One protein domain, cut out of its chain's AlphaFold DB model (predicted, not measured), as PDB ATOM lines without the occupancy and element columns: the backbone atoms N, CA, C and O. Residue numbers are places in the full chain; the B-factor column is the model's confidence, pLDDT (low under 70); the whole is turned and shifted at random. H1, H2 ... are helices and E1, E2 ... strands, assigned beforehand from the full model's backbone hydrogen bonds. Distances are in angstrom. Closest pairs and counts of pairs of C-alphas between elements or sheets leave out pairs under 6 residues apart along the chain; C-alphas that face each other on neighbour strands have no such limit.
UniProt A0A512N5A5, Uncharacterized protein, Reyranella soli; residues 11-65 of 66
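Overview. This is residues 11 to 65 of the 66 residues of an uncharacterized protein of Reyranella soli (UniProt A0A512N5A5). A helix, H1, packs over one face of a two-stranded hairpin, E1 and E2, and from this small body a long tail sticks out, residues 51 to 65, with the one short helix H2 near its end. The tail makes much of the length; the body without it spans 30 by 18 by 14 A. The printed part has 55 residues, with two named helices and two named strands in the order H1, E1, E2, H2; the strands form one antiparallel sheet of order E1 - E2. The class is mixed, helices and strands, with under half of the residues, 27 of 55, in named elements. The whole is only just extended, close to loose, with a radius of gyration of the C-alphas of 15.2 A, and it is elongated, spanning 48 by 25 by 20 A.

Arrangement. H1, residues 11 to 22, comes closest to E1, residues 30 to 35, at the C-alphas of Ile 13 and Val 33, 7.2 A apart. Its closest C-alphas to E2, residues 40 to 44, are those of Ile 13 and Ala 40, 6.9 A apart, and 5 pairs of C-alphas of H1 and E2 lie within 8 A. The neighbour strands E1 and E2 are an antiparallel hairpin, with 155 degrees between their directions. C-alphas 33 and 42 face each other at 4.5 A. Across the pair, N 34 and O 41 are within hydrogen-bond range at 2.8 A, as are N 43 and O 32 at 2.9 A. H2, residues 60 to 63, is apart from H1 and from E1. Every O i to N i+4 pair in H1 is within hydrogen-bond range, and H2 is too short for such a pair.

Along the chain. H1 begins at C-alpha 11, (624.545, 510.462, 506.433), and measures 16.2 A from first to last C-alpha. E1 runs 14.7 A from Ile 30 to Leu 35, and E2 runs 13.1 A from Ala 40 to Phe 44, whose C-alpha is at (617.497, 500.449, 491.146). H2 runs from Asp 60 to Leu 63, ending at C-alpha 63, (623.522, 535.100, 496.850).

Size, cuts and confidence. The two C-alphas farthest apart are those of Asp 38 and Asp 65, 48.2 A. The printed part has no cut. The link from H1 to E1 is short, that from E1 to E2 is tight, and that from E2 to H2, residues 45 to 59, is long. Residues 51 to 65 stand free, of which 60 to 63 belong to H2. The mean pLDDT of the printed part is 80.5, and it is under 70 at residues 48 to 56, residue 58 and residues 60 to 65.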
ATOM      1  N   ALA A  11     623.158 510.623 506.855       87.88
ATOM      2  CA  ALA A  11     624.545 510.462 506.433       87.88
ATOM      3  C   ALA A  11     624.805 509.056 505.870       87.88
ATOM      4  O   ALA A  11     625.510 508.925 504.867       87.88
ATOM      5  N   ASP A  12     624.193 508.025 506.453       87.31
ATOM      6  CA  ASP A  12     624.326 506.638 505.992       87.31
ATOM      7  C   ASP A  12     623.662 506.447 504.627       87.31
ATOM      8  O   ASP A  12     624.278 505.918 503.701       87.31
ATOM      9  N   ILE A  13     622.450 506.986 504.462       89.19
ATOM     10  CA  ILE A  13     621.732 507.001 503.180       89.19
ATOM     11  C   ILE A  13     622.573 507.711 502.109       89.19
ATOM     12  O   ILE A  13     622.736 507.214 500.995       89.19
ATOM     13  N   THR A  14     623.172 508.852 502.461       91.62
ATOM     14  CA  THR A  14     624.022 509.627 501.546       91.62
ATOM     15  C   THR A  14     625.264 508.846 501.120       91.62
ATOM     16  O   THR A  14     625.623 508.853 499.941       91.62
ATOM     17  N   ARG A  15     625.933 508.164 502.058       91.19
ATOM     18  CA  ARG A  15     627.099 507.316 501.760       91.19
ATOM     19  C   ARG A  15     626.730 506.178 500.818       91.19
ATOM     20  O   ARG A  15     627.458 505.933 499.862       91.19
ATOM     21  N   LEU A  16     625.589 505.541 501.055       91.50
ATOM     22  CA  LEU A  16     625.096 504.437 500.243       91.50
ATOM     23  C   LEU A  16     624.818 504.870 498.791       91.50
ATOM     24  O   LEU A  16     625.279 504.226 497.852       91.50
ATOM     25  N   ILE A  17     624.141 506.006 498.599       92.31
ATOM     26  CA  ILE A  17     623.879 506.571 497.264       92.31
ATOM     27  C   ILE A  17     625.190 506.937 496.557       92.31
ATOM     28  O   ILE A  17     625.376 506.612 495.386       92.31
ATOM     29  N   LYS A  18     626.133 507.576 497.263       93.88
ATOM     30  CA  LYS A  18     627.447 507.920 496.694       93.88
ATOM     31  C   LYS A  18     628.238 506.682 496.275       93.88
ATOM     32  O   LYS A  18     628.877 506.717 495.229       93.88
ATOM     33  N   ALA A  19     628.175 505.604 497.053       94.06
ATOM     34  CA  ALA A  19     628.817 504.342 496.704       94.06
ATOM     35  C   ALA A  19     628.218 503.732 495.427       94.06
ATOM     36  O   ALA A  19     628.970 503.301 494.558       94.06
ATOM     37  N   ALA A  20     626.890 503.765 495.265       92.62
ATOM     38  CA  ALA A  20     626.234 503.303 494.038       92.62
ATOM     39  C   ALA A  20     626.677 504.109 492.802       92.62
ATOM     40  O   ALA A  20     627.006 503.528 491.771       92.62
ATOM     41  N   ILE A  21     626.764 505.437 492.927       93.56
ATOM     42  CA  ILE A  21     627.253 506.309 491.846       93.56
ATOM     43  C   ILE A  21     628.725 506.010 491.526       93.56
ATOM     44  O   ILE A  21     629.091 505.891 490.361       93.56
ATOM     45  N   ALA A  22     629.570 505.846 492.549       94.12
ATOM     46  CA  ALA A  22     630.980 505.498 492.369       94.12
ATOM     47  C   ALA A  22     631.174 504.119 491.712       94.12
ATOM     48  O   ALA A  22     632.162 503.911 491.014       94.12
ATOM     49  N   ALA A  23     630.222 503.202 491.892       94.19
ATOM     50  CA  ALA A  23     630.187 501.905 491.220       94.19
ATOM     51  C   ALA A  23     629.695 501.975 489.758       94.19
ATOM     52  O   ALA A  23     629.591 500.941 489.102       94.19
ATOM     53  N   GLY A  24     629.395 503.171 489.238       92.50
ATOM     54  CA  GLY A  24     628.978 503.387 487.852       92.50
ATOM     55  C   GLY A  24     627.466 503.374 487.631       92.50
ATOM     56  O   GLY A  24     627.024 503.388 486.484       92.50
ATOM     57  N   VAL A  25     626.656 503.370 488.693       90.62
ATOM     58  CA  VAL A  25     625.203 503.494 488.545       90.62
ATOM     59  C   VAL A  25     624.835 504.951 488.263       90.62
ATOM     60  O   VAL A  25     625.077 505.835 489.088       90.62
ATOM     61  N   GLY A  26     624.215 505.198 487.107       88.88
ATOM     62  CA  GLY A  26     623.642 506.502 486.776       88.88
ATOM     63  C   GLY A  26     622.578 506.925 487.795       88.88
ATOM     64  O   GLY A  26     621.776 506.107 488.251       88.88
ATOM     65  N   LYS A  27     622.557 508.207 488.174       88.06
ATOM     66  CA  LYS A  27     621.607 508.750 489.169       88.06
ATOM     67  C   LYS A  27     620.151 508.509 488.767       88.06
ATOM     68  O   LYS A  27     619.310 508.247 489.619       88.06
ATOM     69  N   GLU A  28     619.879 508.550 487.473       87.50
ATOM     70  CA  GLU A  28     618.595 508.299 486.830       87.50
ATOM     71  C   GLU A  28     618.049 506.880 487.055       87.50
ATOM     72  O   GLU A  28     616.849 506.649 486.892       87.50
ATOM     73  N   HIS A  29     618.918 505.946 487.447       88.06
ATOM     74  CA  HIS A  29     618.562 504.572 487.787       88.06
ATOM     75  C   HIS A  29     618.292 504.375 489.280       88.06
ATOM     76  O   HIS A  29     617.788 503.322 489.669       88.06
ATOM     77  N   ILE A  30     618.608 505.357 490.132       90.88
ATOM     78  CA  ILE A  30     618.383 505.280 491.577       90.88
ATOM     79  C   ILE A  30     616.951 505.729 491.874       90.88
ATOM     80  O   ILE A  30     616.610 506.905 491.770       90.88
ATOM     81  N   VAL A  31     616.098 504.787 492.274       90.25
ATOM     82  CA  VAL A  31     614.664 505.040 492.502       90.25
ATOM     83  C   VAL A  31     614.379 505.429 493.952       90.25
ATOM     84  O   VAL A  31     613.413 506.143 494.223       90.25
ATOM     85  N   GLY A  32     615.216 504.978 494.886       87.75
ATOM     86  CA  GLY A  32     615.097 505.310 496.300       87.75
ATOM     87  C   GLY A  32     615.951 504.415 497.191       87.75
ATOM     88  O   GLY A  32     616.714 503.574 496.715       87.75
ATOM     89  N   VAL A  33     615.800 504.594 498.500       90.00
ATOM     90  CA  VAL A  33     616.424 503.748 499.521       90.00
ATOM     91  C   VAL A  33     615.326 503.203 500.422       90.00
ATOM     92  O   VAL A  33     614.527 503.966 500.966       90.00
ATOM     93  N   ARG A  34     615.275 501.879 500.570       89.31
ATOM     94  CA  ARG A  34     614.377 501.206 501.508       89.31
ATOM     95  C   ARG A  34     615.108 500.987 502.823       89.31
ATOM     96  O   ARG A  34     616.200 500.428 502.826       89.31
ATOM     97  N   LEU A  35     614.486 501.402 503.921       87.44
ATOM     98  CA  LEU A  35     614.941 501.082 505.270       87.44
ATOM     99  C   LEU A  35     614.142 499.880 505.766       87.44
ATOM    100  O   LEU A  35     612.910 499.928 505.801       87.44
ATOM    101  N   ASP A  36     614.827 498.806 506.124       83.62
ATOM    102  CA  ASP A  36     614.233 497.626 506.743       83.62
ATOM    103  C   ASP A  36     614.945 497.303 508.065       83.62
ATOM    104  O   ASP A  36     615.688 498.122 508.608       83.62
ATOM    105  N   ARG A  37     614.620 496.153 508.665       80.31
ATOM    106  CA  ARG A  37     615.236 495.735 509.935       80.31
ATOM    107  C   ARG A  37     616.705 495.349 509.768       80.31
ATOM    108  O   ARG A  37     617.421 495.349 510.764       80.31
ATOM    109  N   ASP A  38     617.115 495.030 508.545       77.81
ATOM    110  CA  ASP A  38     618.442 494.514 508.229       77.81
ATOM    111  C   ASP A  38     619.378 495.633 507.756       77.81
ATOM    112  O   ASP A  38     620.597 495.531 507.908       77.81
ATOM    113  N   GLY A  39     618.840 496.718 507.194       81.31
ATOM    114  CA  GLY A  39     619.682 497.731 506.581       81.31
ATOM    115  C   GLY A  39     618.975 498.903 505.918       81.31
ATOM    116  O   GLY A  39     617.761 499.109 505.974       81.31
ATOM    117  N   ALA A  40     619.811 499.659 505.210       86.88
ATOM    118  CA  ALA A  40     619.410 500.533 504.127       86.88
ATOM    119  C   ALA A  40     619.775 499.852 502.798       86.88
ATOM    120  O   ALA A  40     620.939 499.531 502.564       86.88
ATOM    121  N   THR A  41     618.790 499.650 501.927       90.12
ATOM    122  CA  THR A  41     618.962 499.014 500.613       90.12
ATOM    123  C   THR A  41     618.667 500.020 499.505       90.12
ATOM    124  O   THR A  41     617.597 500.630 499.500       90.12
ATOM    125  N   VAL A  42     619.587 500.194 498.548       91.06
ATOM    126  CA  VAL A  42     619.340 501.019 497.350       91.06
ATOM    127  C   VAL A  42     618.441 500.262 496.387       91.06
ATOM    128  O   VAL A  42     618.669 499.087 496.107       91.06
ATOM    129  N   LEU A  43     617.435 500.949 495.863       91.12
ATOM    130  CA  LEU A  43     616.544 500.432 494.839       91.12
ATOM    131  C   LEU A  43     616.954 501.001 493.482       91.12
ATOM    132  O   LEU A  43     616.979 502.221 493.298       91.12
ATOM    133  N   PHE A  44     617.231 500.106 492.538       91.25
ATOM    134  CA  PHE A  44     617.497 500.449 491.146       91.25
ATOM    135  C   PHE A  44     616.275 500.152 490.281       91.25
ATOM    136  O   PHE A  44     615.525 499.216 490.560       91.25
ATOM    137  N   GLY A  45     616.071 500.936 489.229       87.88
ATOM    138  CA  GLY A  45     614.963 500.738 488.304       87.88
ATOM    139  C   GLY A  45     615.189 501.402 486.955       87.88
ATOM    140  O   GLY A  45     616.295 501.840 486.624       87.88
ATOM    141  N   GLU A  46     614.122 501.439 486.161       84.62
ATOM    142  CA  GLU A  46     614.146 502.070 484.846       84.62
ATOM    143  C   GLU A  46     614.496 503.553 484.951       84.62
ATOM    144  O   GLU A  46     614.153 504.224 485.929       84.62
ATOM    145  N   LYS A  47     615.188 504.043 483.917       76.94
ATOM    146  CA  LYS A  47     615.618 505.432 483.804       76.94
ATOM    147  C   LYS A  47     614.406 506.339 483.969       76.94
ATOM    148  O   LYS A  47     613.587 506.460 483.056       76.94
ATOM    149  N   LYS A  48     614.298 507.008 485.117       66.69
ATOM    150  CA  LYS A  48     613.345 508.108 485.233       66.69
ATOM    151  C   LYS A  48     613.897 509.264 484.407       66.69
ATOM    152  O   LYS A  48     615.081 509.577 484.550       66.69
ATOM    153  N   PRO A  49     613.087 509.909 483.552       60.53
ATOM    154  CA  PRO A  49     613.477 511.204 483.029       60.53
ATOM    155  C   PRO A  49     613.675 512.103 484.249       60.53
ATOM    156  O   PRO A  49     612.721 512.400 484.969       60.53
ATOM    157  N   MET A  50     614.929 512.457 484.543       60.78
ATOM    158  CA  MET A  50     615.204 513.569 485.439       60.78
ATOM    159  C   MET A  50     614.515 514.754 484.776       60.78
ATOM    160  O   MET A  50     614.940 515.199 483.714       60.78
ATOM    161  N   GLN A  51     613.400 515.206 485.350       59.78
ATOM    162  CA  GLN A  51     612.978 516.577 485.133       59.78
ATOM    163  C   GLN A  51     614.108 517.401 485.734       59.78
ATOM    164  O   GLN A  51     614.146 517.630 486.941       59.78
ATOM    165  N   GLU A  52     615.090 517.748 484.905       56.97
ATOM    166  CA  GLU A  52     615.888 518.933 485.140       56.97
ATOM    167  C   GLU A  52     614.863 520.052 485.239       56.97
ATOM    168  O   GLU A  52     614.293 520.514 484.252       56.97
ATOM    169  N   THR A  53     614.520 520.424 486.466       56.34
ATOM    170  CA  THR A  53     613.986 521.747 486.707       56.34
ATOM    171  C   THR A  53     615.083 522.702 486.261       56.34
ATOM    172  O   THR A  53     615.927 523.080 487.062       56.34
ATOM    173  N   GLU A  54     615.058 523.102 484.988       58.53
ATOM    174  CA  GLU A  54     615.741 524.280 484.427       58.53
ATOM    175  C   GLU A  54     615.204 525.584 485.051       58.53
ATOM    176  O   GLU A  54     615.227 526.649 484.442       58.53
ATOM    177  N   ARG A  55     614.639 525.518 486.259       61.47
ATOM    178  CA  ARG A  55     614.280 526.703 487.015       61.47
ATOM    179  C   ARG A  55     615.521 527.070 487.814       61.47
ATOM    180  O   ARG A  55     615.951 526.235 488.615       61.47
ATOM    181  N   PRO A  56     616.090 528.269 487.603       64.31
ATOM    182  CA  PRO A  56     617.045 528.829 488.540       64.31
ATOM    183  C   PRO A  56     616.467 528.667 489.942       64.31
ATOM    184  O   PRO A  56     615.279 528.918 490.166       64.31
ATOM    185  N   ASN A  57     617.273 528.153 490.863       72.00
ATOM    186  CA  ASN A  57     616.879 528.122 492.256       72.00
ATOM    187  C   ASN A  57     616.642 529.582 492.672       72.00
ATOM    188  O   ASN A  57     617.539 530.402 492.529       72.00
ATOM    189  N   GLU A  58     615.444 529.920 493.148       67.00
ATOM    190  CA  GLU A  58     615.054 531.305 493.490       67.00
ATOM    191  C   GLU A  58     615.988 531.943 494.540       67.00
ATOM    192  O   GLU A  58     616.023 533.156 494.712       67.00
ATOM    193  N   TRP A  59     616.773 531.121 495.238       71.56
ATOM    194  CA  TRP A  59     617.781 531.550 496.202       71.56
ATOM    195  C   TRP A  59     619.154 531.859 495.597       71.56
ATOM    196  O   TRP A  59     619.985 532.427 496.302       71.56
ATOM    197  N   ASP A  60     619.403 531.505 494.336       65.38
ATOM    198  CA  ASP A  60     620.658 531.838 493.655       65.38
ATOM    199  C   ASP A  60     620.736 533.358 493.410       65.38
ATOM    200  O   ASP A  60     621.779 533.958 493.649       65.38
ATOM    201  N   GLU A  61     619.608 534.016 493.098       66.00
ATOM    202  CA  GLU A  61     619.524 535.483 492.946       66.00
ATOM    203  C   GLU A  61     619.864 536.244 494.244       66.00
ATOM    204  O   GLU A  61     620.399 537.347 494.204       66.00
ATOM    205  N   VAL A  62     619.599 535.649 495.412       69.88
ATOM    206  CA  VAL A  62     619.856 536.270 496.728       69.88
ATOM    207  C   VAL A  62     621.342 536.221 497.108       69.88
ATOM    208  O   VAL A  62     621.797 536.992 497.956       69.88
ATOM    209  N   LEU A  63     622.109 535.297 496.524       65.44
ATOM    210  CA  LEU A  63     623.522 535.100 496.850       65.44
ATOM    211  C   LEU A  63     624.463 535.985 496.021       65.44
ATOM    212  O   LEU A  63     625.564 536.268 496.498       65.44
ATOM    213  N   ASP A  64     624.022 536.445 494.849       63.44
ATOM    214  CA  ASP A  64     624.822 537.258 493.921       63.44
ATOM    215  C   ASP A  64     624.756 538.777 494.200       63.44
ATOM    216  O   ASP A  64     625.512 539.546 493.611       63.44
ATOM    217  N   ASP A  65     623.917 539.223 495.141       54.56
ATOM    218  CA  ASP A  65     623.681 540.644 495.456       54.56
ATOM    219  C   ASP A  65     624.692 541.229 496.484       54.56
ATOM    220  O   ASP A  65     624.325 541.938 497.429       54.56
TER     221      ASP A  65